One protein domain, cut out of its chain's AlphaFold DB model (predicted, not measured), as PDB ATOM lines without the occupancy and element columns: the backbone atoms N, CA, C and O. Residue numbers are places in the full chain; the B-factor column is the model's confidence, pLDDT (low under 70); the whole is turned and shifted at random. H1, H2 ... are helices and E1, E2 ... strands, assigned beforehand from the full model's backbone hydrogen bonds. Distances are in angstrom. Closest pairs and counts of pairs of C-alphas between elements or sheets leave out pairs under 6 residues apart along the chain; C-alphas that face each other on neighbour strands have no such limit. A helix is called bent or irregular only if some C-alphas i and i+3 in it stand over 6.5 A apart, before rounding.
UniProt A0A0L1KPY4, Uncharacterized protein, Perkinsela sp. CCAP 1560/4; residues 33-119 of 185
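This is residues 33 to 119 of the 185 residues of an uncharacterized protein of Perkinsela sp. CCAP 1560/4 (UniProt A0A0L1KPY4). What shape do these atoms make? One strongly twisted antiparallel sheet of five strands, with E2, E3 and E4 sharply bent, makes the body; helix H1 packs on it where edge strand E5 and the end of E2 beyond its bend come near the helix. The tiny helix H2 only grazes the sheet. What are the parts and the size? The printed part has 87 residues, with two named helices and five named strands that follow along the chain as H1, E1, E2, E3, E4, E5, H2; the sheet order is E4, E3, E2, E1, E5, and the class is mixed, helices and strands. It is compact, with a radius of gyration of the C-alphas of 12.5 A and spans of 39 by 28 by 22 A.

Where does the printed part begin? H1 takes residues 33 to 43, 15.2 A long, from C-alpha 33 at (-19.365, 53.104, -8.006). Where are the strands? E1 is residues 54 to 59, 16.3 A long, and E2 is 64 to 72, 17.3 A. E3 is 78 to 90, 25.0 A, and E4 is 93 to 105, 25.2 A. E5 is 109 to 114, 14.1 A. What comes last? H2 is residues 116 to 119, 4.6 A long, ending at C-alpha 119 at (-12.803, 34.490, -0.469).

How is the sheet joined? E1 to E4 form a meander, each strand the antiparallel neighbour of the one before, in hairpins E1 and E2, E2 and E3, E3 and E4. N 57 and O 65 are 2.8 A apart across E1 and E2, N 68 and O 82 2.8 A across E2 and E3, and N 86 and O 97 2.8 A across E3 and E4. E5 is the antiparallel neighbour of E1, with N 56 and O 113 at 2.8 A. Where do strands bend? E2 bends by 90 degrees at residue 68, E3 by 104 degrees at 82 and E4 by 105 degrees at 100. Where are the helices? H1 is on the sheet at a height of 8.9 A, over E5 and only just not over E2, on which 2 of its C-alphas fall; the C-alphas of Ile 40 and Gly 72, its closest pair with E2, are 6.4 A apart. Every O i to N i+4 pair of H1 is within hydrogen-bond range, and H2 is too short for one.

How far does it reach? The two farthest C-alphas, of Lys 50 and Phe 91, are 39.8 A apart. Are there cuts or long links? The printed part has no cut and no long link; H1 to E1 is short and the other links are tight. Where is confidence low? In 21 residues pLDDT is under 70, among them 33 to 43 and 116 to 119.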
ATOM      1  N   ARG A  33     -20.688  52.786  -7.456       42.19
ATOM      2  CA  ARG A  33     -19.365  53.104  -8.006       42.19
ATOM      3  C   ARG A  33     -18.246  53.069  -6.969       42.19
ATOM      4  O   ARG A  33     -17.173  52.563  -7.285       42.19
ATOM      5  N   ASP A  34     -18.477  53.587  -5.770       43.78
ATOM      6  CA  ASP A  34     -17.471  53.627  -4.706       43.78
ATOM      7  C   ASP A  34     -17.176  52.203  -4.202       43.78
ATOM      8  O   ASP A  34     -16.016  51.818  -4.060       43.78
ATOM      9  N   THR A  35     -18.214  51.365  -4.086       48.25
ATOM     10  CA  THR A  35     -18.074  49.952  -3.695       48.25
ATOM     11  C   THR A  35     -17.404  49.101  -4.782       48.25
ATOM     12  O   THR A  35     -16.540  48.278  -4.478       48.25
ATOM     13  N   ALA A  36     -17.742  49.317  -6.063       48.16
ATOM     14  CA  ALA A  36     -17.091  48.619  -7.176       48.16
ATOM     15  C   ALA A  36     -15.604  48.991  -7.301       48.16
ATOM     16  O   ALA A  36     -14.773  48.119  -7.545       48.16
ATOM     17  N   SER A  37     -15.251  50.261  -7.078       57.28
ATOM     18  CA  SER A  37     -13.861  50.732  -7.148       57.28
ATOM     19  C   SER A  37     -12.987  50.095  -6.061       57.28
ATOM     20  O   SER A  37     -11.872  49.660  -6.341       57.28
ATOM     21  N   GLY A  38     -13.505  49.972  -4.832       59.81
ATOM     22  CA  GLY A  38     -12.788  49.335  -3.721       59.81
ATOM     23  C   GLY A  38     -12.493  47.851  -3.959       59.81
ATOM     24  O   GLY A  38     -11.357  47.413  -3.785       59.81
ATOM     25  N   ILE A  39     -13.487  47.088  -4.424       64.19
ATOM     26  CA  ILE A  39     -13.324  45.656  -4.724       64.19
ATOM     27  C   ILE A  39     -12.383  45.440  -5.914       64.19
ATOM     28  O   ILE A  39     -11.519  44.568  -5.859       64.19
ATOM     29  N   ILE A  40     -12.483  46.251  -6.970       65.06
ATOM     30  CA  ILE A  40     -11.622  46.100  -8.154       65.06
ATOM     31  C   ILE A  40     -10.156  46.426  -7.830       65.06
ATOM     32  O   ILE A  40      -9.255  45.755  -8.333       65.06
ATOM     33  N   LEU A  41      -9.897  47.389  -6.938       65.75
ATOM     34  CA  LEU A  41      -8.543  47.668  -6.446       65.75
ATOM     35  C   LEU A  41      -7.909  46.472  -5.723       65.75
ATOM     36  O   LEU A  41      -6.705  46.257  -5.865       65.75
ATOM     37  N   LEU A  42      -8.694  45.695  -4.973       67.25
ATOM     38  CA  LEU A  42      -8.208  44.462  -4.347       67.25
ATOM     39  C   LEU A  42      -7.959  43.388  -5.388       67.25
ATOM     40  O   LEU A  42      -6.875  42.819  -5.437       67.25
ATOM     41  N   LEU A  43      -8.951  43.156  -6.245       69.56
ATOM     42  CA  LEU A  43      -8.908  42.126  -7.268       69.56
ATOM     43  C   LEU A  43      -7.710  42.307  -8.210       69.56
ATOM     44  O   LEU A  43      -7.054  41.332  -8.568       69.56
ATOM     45  N   ASN A  44      -7.348  43.553  -8.527       70.69
ATOM     46  CA  ASN A  44      -6.178  43.878  -9.342       70.69
ATOM     47  C   ASN A  44      -4.839  43.382  -8.767       70.69
ATOM     48  O   ASN A  44      -3.900  43.203  -9.538       70.69
ATOM     49  N   ARG A  45      -4.722  43.132  -7.456       67.25
ATOM     50  CA  ARG A  45      -3.483  42.596  -6.850       67.25
ATOM     51  C   ARG A  45      -3.236  41.124  -7.150       67.25
ATOM     52  O   ARG A  45      -2.104  40.656  -7.030       67.25
ATOM     53  N   TYR A  46      -4.285  40.403  -7.512       67.06
ATOM     54  CA  TYR A  46      -4.217  38.970  -7.772       67.06
ATOM     55  C   TYR A  46      -4.161  38.655  -9.264       67.06
ATOM     56  O   TYR A  46      -3.955  37.513  -9.668       67.06
ATOM     57  N   ILE A  47      -4.278  39.683 -10.101       71.94
ATOM     58  CA  ILE A  47      -4.077  39.564 -11.537       71.94
ATOM     59  C   ILE A  47      -2.611  39.215 -11.810       71.94
ATOM     60  O   ILE A  47      -1.702  39.950 -11.430       71.94
ATOM     61  N   GLY A  48      -2.391  38.089 -12.491       63.25
ATOM     62  CA  GLY A  48      -1.056  37.571 -12.802       63.25
ATOM     63  C   GLY A  48      -0.441  36.687 -11.713       63.25
ATOM     64  O   GLY A  48       0.710  36.277 -11.859       63.25
ATOM     65  N   GLN A  49      -1.181  36.372 -10.643       70.62
ATOM     66  CA  GLN A  49      -0.784  35.322  -9.706       70.62
ATOM     67  C   GLN A  49      -0.966  33.928 -10.326       70.62
ATOM     68  O   GLN A  49      -1.657  33.760 -11.331       70.62
ATOM     69  N   LYS A  50      -0.293  32.930  -9.738       66.56
ATOM     70  CA  LYS A  50      -0.247  31.548 -10.247       66.56
ATOM     71  C   LYS A  50      -1.639  30.917 -10.356       66.56
ATOM     72  O   LYS A  50      -1.877  30.170 -11.300       66.56
ATOM     73  N   ASP A  51      -2.530  31.270  -9.433       73.12
ATOM     74  CA  ASP A  51      -3.920  30.835  -9.419       73.12
ATOM     75  C   ASP A  51      -4.817  32.028  -9.790       73.12
ATOM     76  O   ASP A  51      -4.858  33.021  -9.055       73.12
ATOM     77  N   PRO A  52      -5.494  31.997 -10.953       75.12
ATOM     78  CA  PRO A  52      -6.344  33.100 -11.371       75.12
ATOM     79  C   PRO A  52      -7.561  33.219 -10.446       75.12
ATOM     80  O   PRO A  52      -8.193  32.222 -10.089       75.12
ATOM     81  N   ILE A  53      -7.928  34.454 -10.092       81.75
ATOM     82  CA  ILE A  53      -9.173  34.686  -9.357       81.75
ATOM     83  C   ILE A  53     -10.349  34.423 -10.278       81.75
ATOM     84  O   ILE A  53     -10.478  35.054 -11.331       81.75
ATOM     85  N   ARG A  54     -11.259  33.571  -9.820       84.69
ATOM     86  CA  ARG A  54     -12.543  33.358 -10.459       84.69
ATOM     87  C   ARG A  54     -13.580  34.303  -9.867       84.69
ATOM     88  O   ARG A  54     -13.766  34.388  -8.654       84.69
ATOM     89  N   VAL A  55     -14.267  35.027 -10.742       87.38
ATOM     90  CA  VAL A  55     -15.317  35.972 -10.362       87.38
ATOM     91  C   VAL A  55     -16.612  35.667 -11.094       87.38
ATOM     92  O   VAL A  55     -16.623  35.213 -12.241       87.38
ATOM     93  N   THR A  56     -17.715  35.964 -10.419       88.38
ATOM     94  CA  THR A  56     -19.055  35.995 -10.991       88.38
ATOM     95  C   THR A  56     -19.515  37.443 -11.075       88.38
ATOM     96  O   THR A  56     -19.454  38.199 -10.108       88.38
ATOM     97  N   VAL A  57     -19.971  37.850 -12.253       88.88
ATOM     98  CA  VAL A  57     -20.357  39.227 -12.552       88.88
ATOM     99  C   VAL A  57     -21.789  39.236 -13.056       88.88
ATOM    100  O   VAL A  57     -22.061  38.721 -14.141       88.88
ATOM    101  N   GLU A  58     -22.699  39.867 -12.312       86.75
ATOM    102  CA  GLU A  58     -24.027  40.198 -12.835       86.75
ATOM    103  C   GLU A  58     -24.008  41.585 -13.466       86.75
ATOM    104  O   GLU A  58     -23.588  42.584 -12.868       86.75
ATOM    105  N   THR A  59     -24.543  41.650 -14.679       90.00
ATOM    106  CA  THR A  59     -24.791  42.908 -15.375       90.00
ATOM    107  C   THR A  59     -26.229  43.391 -15.207       90.00
ATOM    108  O   THR A  59     -27.146  42.618 -14.943       90.00
ATOM    109  N   THR A  60     -26.462  44.682 -15.445       87.25
ATOM    110  CA  THR A  60     -27.791  45.318 -15.422       87.25
ATOM    111  C   THR A  60     -28.793  44.686 -16.388       87.25
ATOM    112  O   THR A  60     -29.993  44.870 -16.222       87.25
ATOM    113  N   ASN A  61     -28.309  43.938 -17.383       88.12
ATOM    114  CA  ASN A  61     -29.130  43.244 -18.375       88.12
ATOM    115  C   ASN A  61     -29.429  41.790 -17.972       88.12
ATOM    116  O   ASN A  61     -29.766  40.981 -18.832       88.12
ATOM    117  N   SER A  62     -29.239  41.441 -16.695       84.75
ATOM    118  CA  SER A  62     -29.449  40.092 -16.151       84.75
ATOM    119  C   SER A  62     -28.587  39.003 -16.800       84.75
ATOM    120  O   SER A  62     -28.890  37.819 -16.674       84.75
ATOM    121  N   LYS A  63     -27.498  39.385 -17.482       90.62
ATOM    122  CA  LYS A  63     -26.470  38.440 -17.924       90.62
ATOM    123  C   LYS A  63     -25.475  38.223 -16.800       90.62
ATOM    124  O   LYS A  63     -25.016  39.203 -16.200       90.62
ATOM    125  N   ILE A  64     -25.133  36.963 -16.573       91.62
ATOM    126  CA  ILE A  64     -24.187  36.532 -15.549       91.62
ATOM    127  C   ILE A  64     -22.954  35.986 -16.257       91.62
ATOM    128  O   ILE A  64     -23.074  35.101 -17.097       91.62
ATOM    129  N   TYR A  65     -21.778  36.503 -15.924       92.12
ATOM    130  CA  TYR A  65     -20.502  36.042 -16.463       92.12
ATOM    131  C   TYR A  65     -19.702  35.404 -15.340       92.12
ATOM    132  O   TYR A  65     -19.472  36.048 -14.322       92.12
ATOM    133  N   VAL A  66     -19.273  34.161 -15.524       91.12
ATOM    134  CA  VAL A  66     -18.411  33.451 -14.576       91.12
ATOM    135  C   VAL A  66     -17.098  33.157 -15.273       91.12
ATOM    136  O   VAL A  66     -17.101  32.451 -16.277       91.12
ATOM    137  N   GLY A  67     -15.985  33.686 -14.773       91.25
ATOM    138  CA  GLY A  67     -14.690  33.503 -15.426       91.25
ATOM    139  C   GLY A  67     -13.513  34.020 -14.612       91.25
ATOM    140  O   GLY A  67     -13.675  34.562 -13.519       91.25
ATOM    141  N   ASN A  68     -12.324  33.844 -15.173       90.19
ATOM    142  CA  ASN A  68     -11.055  34.211 -14.561       90.19
ATOM    143  C   ASN A  68     -10.756  35.690 -14.808       90.19
ATOM    144  O   ASN A  68     -10.709  36.128 -15.957       90.19
ATOM    145  N   LEU A  69     -10.530  36.471 -13.755       87.75
ATOM    146  CA  LEU A  69     -10.181  37.879 -13.887       87.75
ATOM    147  C   LEU A  69      -8.762  38.032 -14.445       87.75
ATOM    148  O   LEU A  69      -7.787  37.604 -13.834       87.75
ATOM    149  N   THR A  70      -8.645  38.697 -15.594       88.00
ATOM    150  CA  THR A  70      -7.356  38.905 -16.274       88.00
ATOM    151  C   THR A  70      -6.897  40.353 -16.277       88.00
ATOM    152  O   THR A  70      -5.696  40.603 -16.289       88.00
ATOM    153  N   LYS A  71      -7.822  41.320 -16.289       85.44
ATOM    154  CA  LYS A  71      -7.528  42.762 -16.196       85.44
ATOM    155  C   LYS A  71      -8.674  43.475 -15.493       85.44
ATOM    156  O   LYS A  71      -9.828  43.179 -15.777       85.44
ATOM    157  N   GLY A  72      -8.381  44.453 -14.649       79.94
ATOM    158  CA  GLY A  72      -9.376  45.351 -14.071       79.94
ATOM    159  C   GLY A  72      -8.875  46.786 -14.121       79.94
ATOM    160  O   GLY A  72      -7.728  47.071 -13.782       79.94
ATOM    161  N   ASP A  73      -9.719  47.709 -14.560       80.00
ATOM    162  CA  ASP A  73      -9.422  49.124 -14.419       80.00
ATOM    163  C   ASP A  73      -9.601  49.542 -12.946       80.00
ATOM    164  O   ASP A  73     -10.685  49.338 -12.400       80.00
ATOM    165  N   PRO A  74      -8.587  50.141 -12.293       67.00
ATOM    166  CA  PRO A  74      -8.644  50.523 -10.876       67.00
ATOM    167  C   PRO A  74      -9.807  51.450 -10.497       67.00
ATOM    168  O   PRO A  74     -10.162  51.539  -9.325       67.00
ATOM    169  N   TRP A  75     -10.385  52.151 -11.472       69.94
ATOM    170  CA  TRP A  75     -11.490  53.091 -11.288       69.94
ATOM    171  C   TRP A  75     -12.852  52.464 -11.608       69.94
ATOM    172  O   TRP A  75     -13.873  53.151 -11.628       69.94
ATOM    173  N   GLY A  76     -12.871  51.162 -11.901       70.12
ATOM    174  CA  GLY A  76     -14.075  50.432 -12.255       70.12
ATOM    175  C   GLY A  76     -14.655  50.822 -13.610       70.12
ATOM    176  O   GLY A  76     -15.857  50.663 -13.816       70.12
ATOM    177  N   PHE A  77     -13.853  51.331 -14.555       70.31
ATOM    178  CA  PHE A  77     -14.356  51.628 -15.901       70.31
ATOM    179  C   PHE A  77     -14.608  50.365 -16.732       70.31
ATOM    180  O   PHE A  77     -15.561  50.329 -17.517       70.31
ATOM    181  N   TYR A  78     -13.794  49.324 -16.559       83.81
ATOM    182  CA  TYR A  78     -13.936  48.035 -17.236       83.81
ATOM    183  C   TYR A  78     -13.159  46.931 -16.509       83.81
ATOM    184  O   TYR A  78     -12.282  47.203 -15.694       83.81
ATOM    185  N   PHE A  79     -13.444  45.680 -16.847       86.44
ATOM    186  CA  PHE A  79     -12.616  44.528 -16.493       86.44
ATOM    187  C   PHE A  79     -12.727  43.465 -17.583       86.44
ATOM    188  O   PHE A  79     -13.641  43.479 -18.408       86.44
ATOM    189  N   SER A  80     -11.738  42.585 -17.631       90.00
ATOM    190  CA  SER A  80     -11.589  41.528 -18.622       90.00
ATOM    191  C   SER A  80     -11.589  40.182 -17.924       90.00
ATOM    192  O   SER A  80     -10.855  39.990 -16.951       90.00
ATOM    193  N   LEU A  81     -12.394  39.257 -18.436       91.94
ATOM    194  CA  LEU A  81     -12.442  37.876 -17.979       91.94
ATOM    195  C   LEU A  81     -11.922  36.942 -19.081       91.94
ATOM    196  O   LEU A  81     -12.040  37.263 -20.267       91.94
ATOM    197  N   ALA A  82     -11.353  35.810 -18.683       91.94
ATOM    198  CA  ALA A  82     -10.998  34.684 -19.544       91.94
ATOM    199  C   ALA A  82     -11.724  33.407 -19.094       91.94
ATOM    200  O   ALA A  82     -12.190  33.346 -17.954       91.94
ATOM    201  N   ASP A  83     -11.828  32.419 -19.987       92.06
ATOM    202  CA  ASP A  83     -12.518  31.138 -19.758       92.06
ATOM    203  C   ASP A  83     -13.931  31.337 -19.194       92.06
ATOM    204  O   ASP A  83     -14.291  30.886 -18.101       92.06
ATOM    205  N   VAL A  84     -14.719  32.126 -19.919       93.38
ATOM    206  CA  VAL A  84     -15.966  32.686 -19.416       93.38
ATOM    207  C   VAL A  84     -17.140  31.805 -19.790       93.38
ATOM    208  O   VAL A  84     -17.403  31.542 -20.961       93.38
ATOM    209  N   CYS A  85     -17.924  31.442 -18.785       93.12
ATOM    210  CA  CYS A  85     -19.262  30.910 -18.960       93.12
ATOM    211  C   CYS A  85     -20.273  32.042 -18.744       93.12
ATOM    212  O   CYS A  85     -20.443  32.534 -17.625       93.12
ATOM    213  N   MET A  86     -20.923  32.488 -19.820       92.88
ATOM    214  CA  MET A  86     -21.998  33.474 -19.758       92.88
ATOM    215  C   MET A  86     -23.349  32.766 -19.700       92.88
ATOM    216  O   MET A  86     -23.668  31.957 -20.568       92.88
ATOM    217  N   ARG A  87     -24.175  33.129 -18.720       92.06
ATOM    218  CA  ARG A  87     -25.572  32.715 -18.604       92.06
ATOM    219  C   ARG A  87     -26.491  33.888 -18.913       92.06
ATOM    220  O   ARG A  87     -26.345  34.970 -18.339       92.06
ATOM    221  N   GLU A  88     -27.464  33.663 -19.784       90.88
ATOM    222  CA  GLU A  88     -28.560  34.599 -20.029       90.88
ATOM    223  C   GLU A  88     -29.897  33.861 -20.119       90.88
ATOM    224  O   GLU A  88     -29.979  32.757 -20.660       90.88
ATOM    225  N   THR A  89     -30.955  34.473 -19.592       85.50
ATOM    226  CA  THR A  89     -32.307  33.911 -19.663       85.50
ATOM    227  C   THR A  89     -33.061  34.575 -20.803       85.50
ATOM    228  O   THR A  89     -33.416  35.750 -20.722       85.50
ATOM    229  N   THR A  90     -33.346  33.814 -21.857       82.94
ATOM    230  CA  THR A  90     -34.067  34.305 -23.036       82.94
ATOM    231  C   THR A  90     -35.343  33.488 -23.209       82.94
ATOM    232  O   THR A  90     -35.294  32.263 -23.267       82.94
ATOM    233  N   PHE A  91     -36.508  34.145 -23.254       83.00
ATOM    234  CA  PHE A  91     -37.819  33.478 -23.374       83.00
ATOM    235  C   PHE A  91     -38.058  32.365 -22.330       83.00
ATOM    236  O   PHE A  91     -38.628  31.320 -22.638       83.00
ATOM    237  N   GLY A  92     -37.589  32.573 -21.094       83.00
ATOM    238  CA  GLY A  92     -37.734  31.606 -19.998       83.00
ATOM    239  C   GLY A  92     -36.811  30.384 -20.084       83.00
ATOM    240  O   GLY A  92     -36.947  29.476 -19.271       83.00
ATOM    241  N   LYS A  93     -35.872  30.351 -21.036       85.56
ATOM    242  CA  LYS A  93     -34.829  29.324 -21.129       85.56
ATOM    243  C   LYS A  93     -33.478  29.913 -20.749       85.56
ATOM    244  O   LYS A  93     -33.136  31.005 -21.202       85.56
ATOM    245  N   GLU A  94     -32.718  29.183 -19.942       86.00
ATOM    246  CA  GLU A  94     -31.316  29.507 -19.689       86.00
ATOM    247  C   GLU A  94     -30.472  29.084 -20.894       86.00
ATOM    248  O   GLU A  94     -30.533  27.937 -21.342       86.00
ATOM    249  N   VAL A  95     -29.690  30.021 -21.420       90.62
ATOM    250  CA  VAL A  95     -28.701  29.775 -22.466       90.62
ATOM    251  C   VAL A  95     -27.321  29.998 -21.864       90.62
ATOM    252  O   VAL A  95     -27.073  31.021 -21.219       90.62
ATOM    253  N   LEU A  96     -26.437  29.020 -22.062       91.50
ATOM    254  CA  LEU A  96     -25.044  29.065 -21.633       91.50
ATOM    255  C   LEU A  96     -24.152  29.261 -22.853       91.50
ATOM    256  O   LEU A  96     -24.278  28.537 -23.839       91.50
ATOM    257  N   HIS A  97     -23.235  30.216 -22.765       91.12
ATOM    258  CA  HIS A  97     -22.257  30.504 -23.805       91.12
ATOM    259  C   HIS A  97     -20.855  30.390 -23.223       91.12
ATOM    260  O   HIS A  97     -20.578  30.966 -22.171       91.12
ATOM    261  N   HIS A  98     -19.976  29.675 -23.919       94.00
ATOM    262  CA  HIS A  98     -18.553  29.653 -23.599       94.00
ATOM    263  C   HIS A  98     -17.840  30.726 -24.421       94.00
ATOM    264  O   HIS A  98     -18.014  30.791 -25.638       94.00
ATOM    265  N   ILE A  99     -17.078  31.585 -23.756       94.19
ATOM    266  CA  ILE A  99     -16.397  32.725 -24.360       94.19
ATOM    267  C   ILE A  99     -14.960  32.732 -23.846       94.19
ATOM    268  O   ILE A  99     -14.733  32.839 -22.644       94.19
ATOM    269  N   ASP A 100     -13.989  32.666 -24.753       92.56
ATOM    270  CA  ASP A 100     -12.572  32.575 -24.373       92.56
ATOM    271  C   ASP A 100     -12.103  33.820 -23.612       92.56
ATOM    272  O   ASP A 100     -11.382  33.724 -22.622       92.56
ATOM    273  N   SER A 101     -12.537  35.004 -24.053       93.19
ATOM    274  CA  SER A 101     -12.270  36.263 -23.366       93.19
ATOM    275  C   SER A 101     -13.365  37.294 -23.615       93.19
ATOM    276  O   SER A 101     -13.896  37.408 -24.720       93.19
ATOM    277  N   VAL A 102     -13.692  38.077 -22.587       93.81
ATOM    278  CA  VAL A 102     -14.680  39.156 -22.671       93.81
ATOM    279  C   VAL A 102     -14.200  40.385 -21.914       93.81
ATOM    280  O   VAL A 102     -13.623  40.277 -20.834       93.81
ATOM    281  N   VAL A 103     -14.486  41.567 -22.459       91.69
ATOM    282  CA  VAL A 103     -14.315  42.847 -21.763       91.69
ATOM    283  C   VAL A 103     -15.691  43.371 -21.379       91.69
ATOM    284  O   VAL A 103     -16.543  43.586 -22.240       91.69
ATOM    285  N   ILE A 104     -15.909  43.590 -20.085       89.69
ATOM    286  CA  ILE A 104     -17.185  44.054 -19.543       89.69
ATOM    287  C   ILE A 104     -17.014  45.499 -19.058       89.69
ATOM    288  O   ILE A 104     -16.162  45.776 -18.210       89.69
ATOM    289  N   PRO A 105     -17.818  46.448 -19.570       86.94
ATOM    290  CA  PRO A 105     -17.821  47.816 -19.071       86.94
ATOM    291  C   PRO A 105     -18.338  47.873 -17.629       86.94
ATOM    292  O   PRO A 105     -19.433  47.395 -17.342       86.94
ATOM    293  N   GLY A 106     -17.633  48.554 -16.730       82.81
ATOM    294  CA  GLY A 106     -18.057  48.656 -15.329       82.81
ATOM    295  C   GLY A 106     -19.404  49.360 -15.146       82.81
ATOM    296  O   GLY A 106     -20.159  49.034 -14.239       82.81
ATOM    297  N   ARG A 107     -19.790  50.243 -16.080       82.44
ATOM    298  CA  ARG A 107     -21.107  50.914 -16.069       82.44
ATOM    299  C   ARG A 107     -22.304  49.963 -16.171       82.44
ATOM    300  O   ARG A 107     -23.405  50.372 -15.822       82.44
ATOM    301  N   VAL A 108     -22.112  48.765 -16.728       85.38
ATOM    302  CA  VAL A 108     -23.184  47.767 -16.861       85.38
ATOM    303  C   VAL A 108     -23.128  46.725 -15.755       85.38
ATOM    304  O   VAL A 108     -23.939  45.810 -15.767       85.38
ATOM    305  N   VAL A 109     -22.196  46.833 -14.811       83.94
ATOM    306  CA  VAL A 109     -22.100  45.908 -13.685       83.94
ATOM    307  C   VAL A 109     -23.038  46.315 -12.583       83.94
ATOM    308  O   VAL A 109     -23.120  47.484 -12.208       83.94
ATOM    309  N   ARG A 110     -23.719  45.312 -12.042       81.06
ATOM    310  CA  ARG A 110     -24.562  45.461 -10.871       81.06
ATOM    311  C   ARG A 110     -23.851  44.984  -9.614       81.06
ATOM    312  O   ARG A 110     -23.865  45.693  -8.613       81.06
ATOM    313  N   TYR A 111     -23.231  43.810  -9.677       79.50
ATOM    314  CA  TYR A 111     -22.443  43.255  -8.586       79.50
ATOM    315  C   TYR A 111     -21.377  42.290  -9.105       79.50
ATOM    316  O   TYR A 111     -21.520  41.690 -10.173       79.50
ATOM    317  N   ILE A 112     -20.308  42.167  -8.323       80.69
ATOM    318  CA  ILE A 112     -19.213  41.225  -8.532       80.69
ATOM    319  C   ILE A 112     -19.128  40.386  -7.266       80.69
ATOM    320  O   ILE A 112     -19.037  40.937  -6.170       80.69
ATOM    321  N   THR A 113     -19.170  39.072  -7.419       79.69
ATOM    322  CA  THR A 113     -18.916  38.116  -6.345       79.69
ATOM    323  C   THR A 113     -17.666  37.317  -6.674       79.69
ATOM    324  O   THR A 113     -17.398  36.989  -7.831       79.69
ATOM    325  N   ILE A 114     -16.870  37.054  -5.648       78.25
ATOM    326  CA  ILE A 114     -15.667  36.231  -5.742       78.25
ATOM    327  C   ILE A 114     -16.071  34.808  -5.369       78.25
ATOM    328  O   ILE A 114     -17.027  34.622  -4.615       78.25
ATOM    329  N   ASP A 115     -15.398  33.816  -5.940       71.31
ATOM    330  CA  ASP A 115     -15.622  32.427  -5.556       71.31
ATOM    331  C   ASP A 115     -15.346  32.248  -4.044       71.31
ATOM    332  O   ASP A 115     -14.252  32.605  -3.593       71.31
ATOM    333  N   PRO A 116     -16.304  31.749  -3.237       57.41
ATOM    334  CA  PRO A 116     -16.158  31.641  -1.782       57.41
ATOM    335  C   PRO A 116     -14.970  30.779  -1.338       57.41
ATOM    336  O   PRO A 116     -14.430  30.994  -0.256       57.41
ATOM    337  N   GLU A 117     -14.518  29.839  -2.172       62.62
ATOM    338  CA  GLU A 117     -13.309  29.047  -1.903       62.62
ATOM    339  C   GLU A 117     -12.021  29.889  -1.962       62.62
ATOM    340  O   GLU A 117     -11.029  29.545  -1.327       62.62
ATOM    341  N   GLN A 118     -12.044  31.012  -2.687       59.69
ATOM    342  CA  GLN A 118     -10.953  31.991  -2.776       59.69
ATOM    343  C   GLN A 118     -11.172  33.193  -1.831       59.69
ATOM    344  O   GLN A 118     -10.261  33.984  -1.591       59.69
ATOM    345  N   GLU A 119     -12.379  33.343  -1.280       50.72
ATOM    346  CA  GLU A 119     -12.803  34.490  -0.469       50.72
ATOM    347  C   GLU A 119     -12.145  34.525   0.923       50.72
ATOM    348  O   GLU A 119     -11.902  35.610   1.458       50.72
TER     349      GLU A 119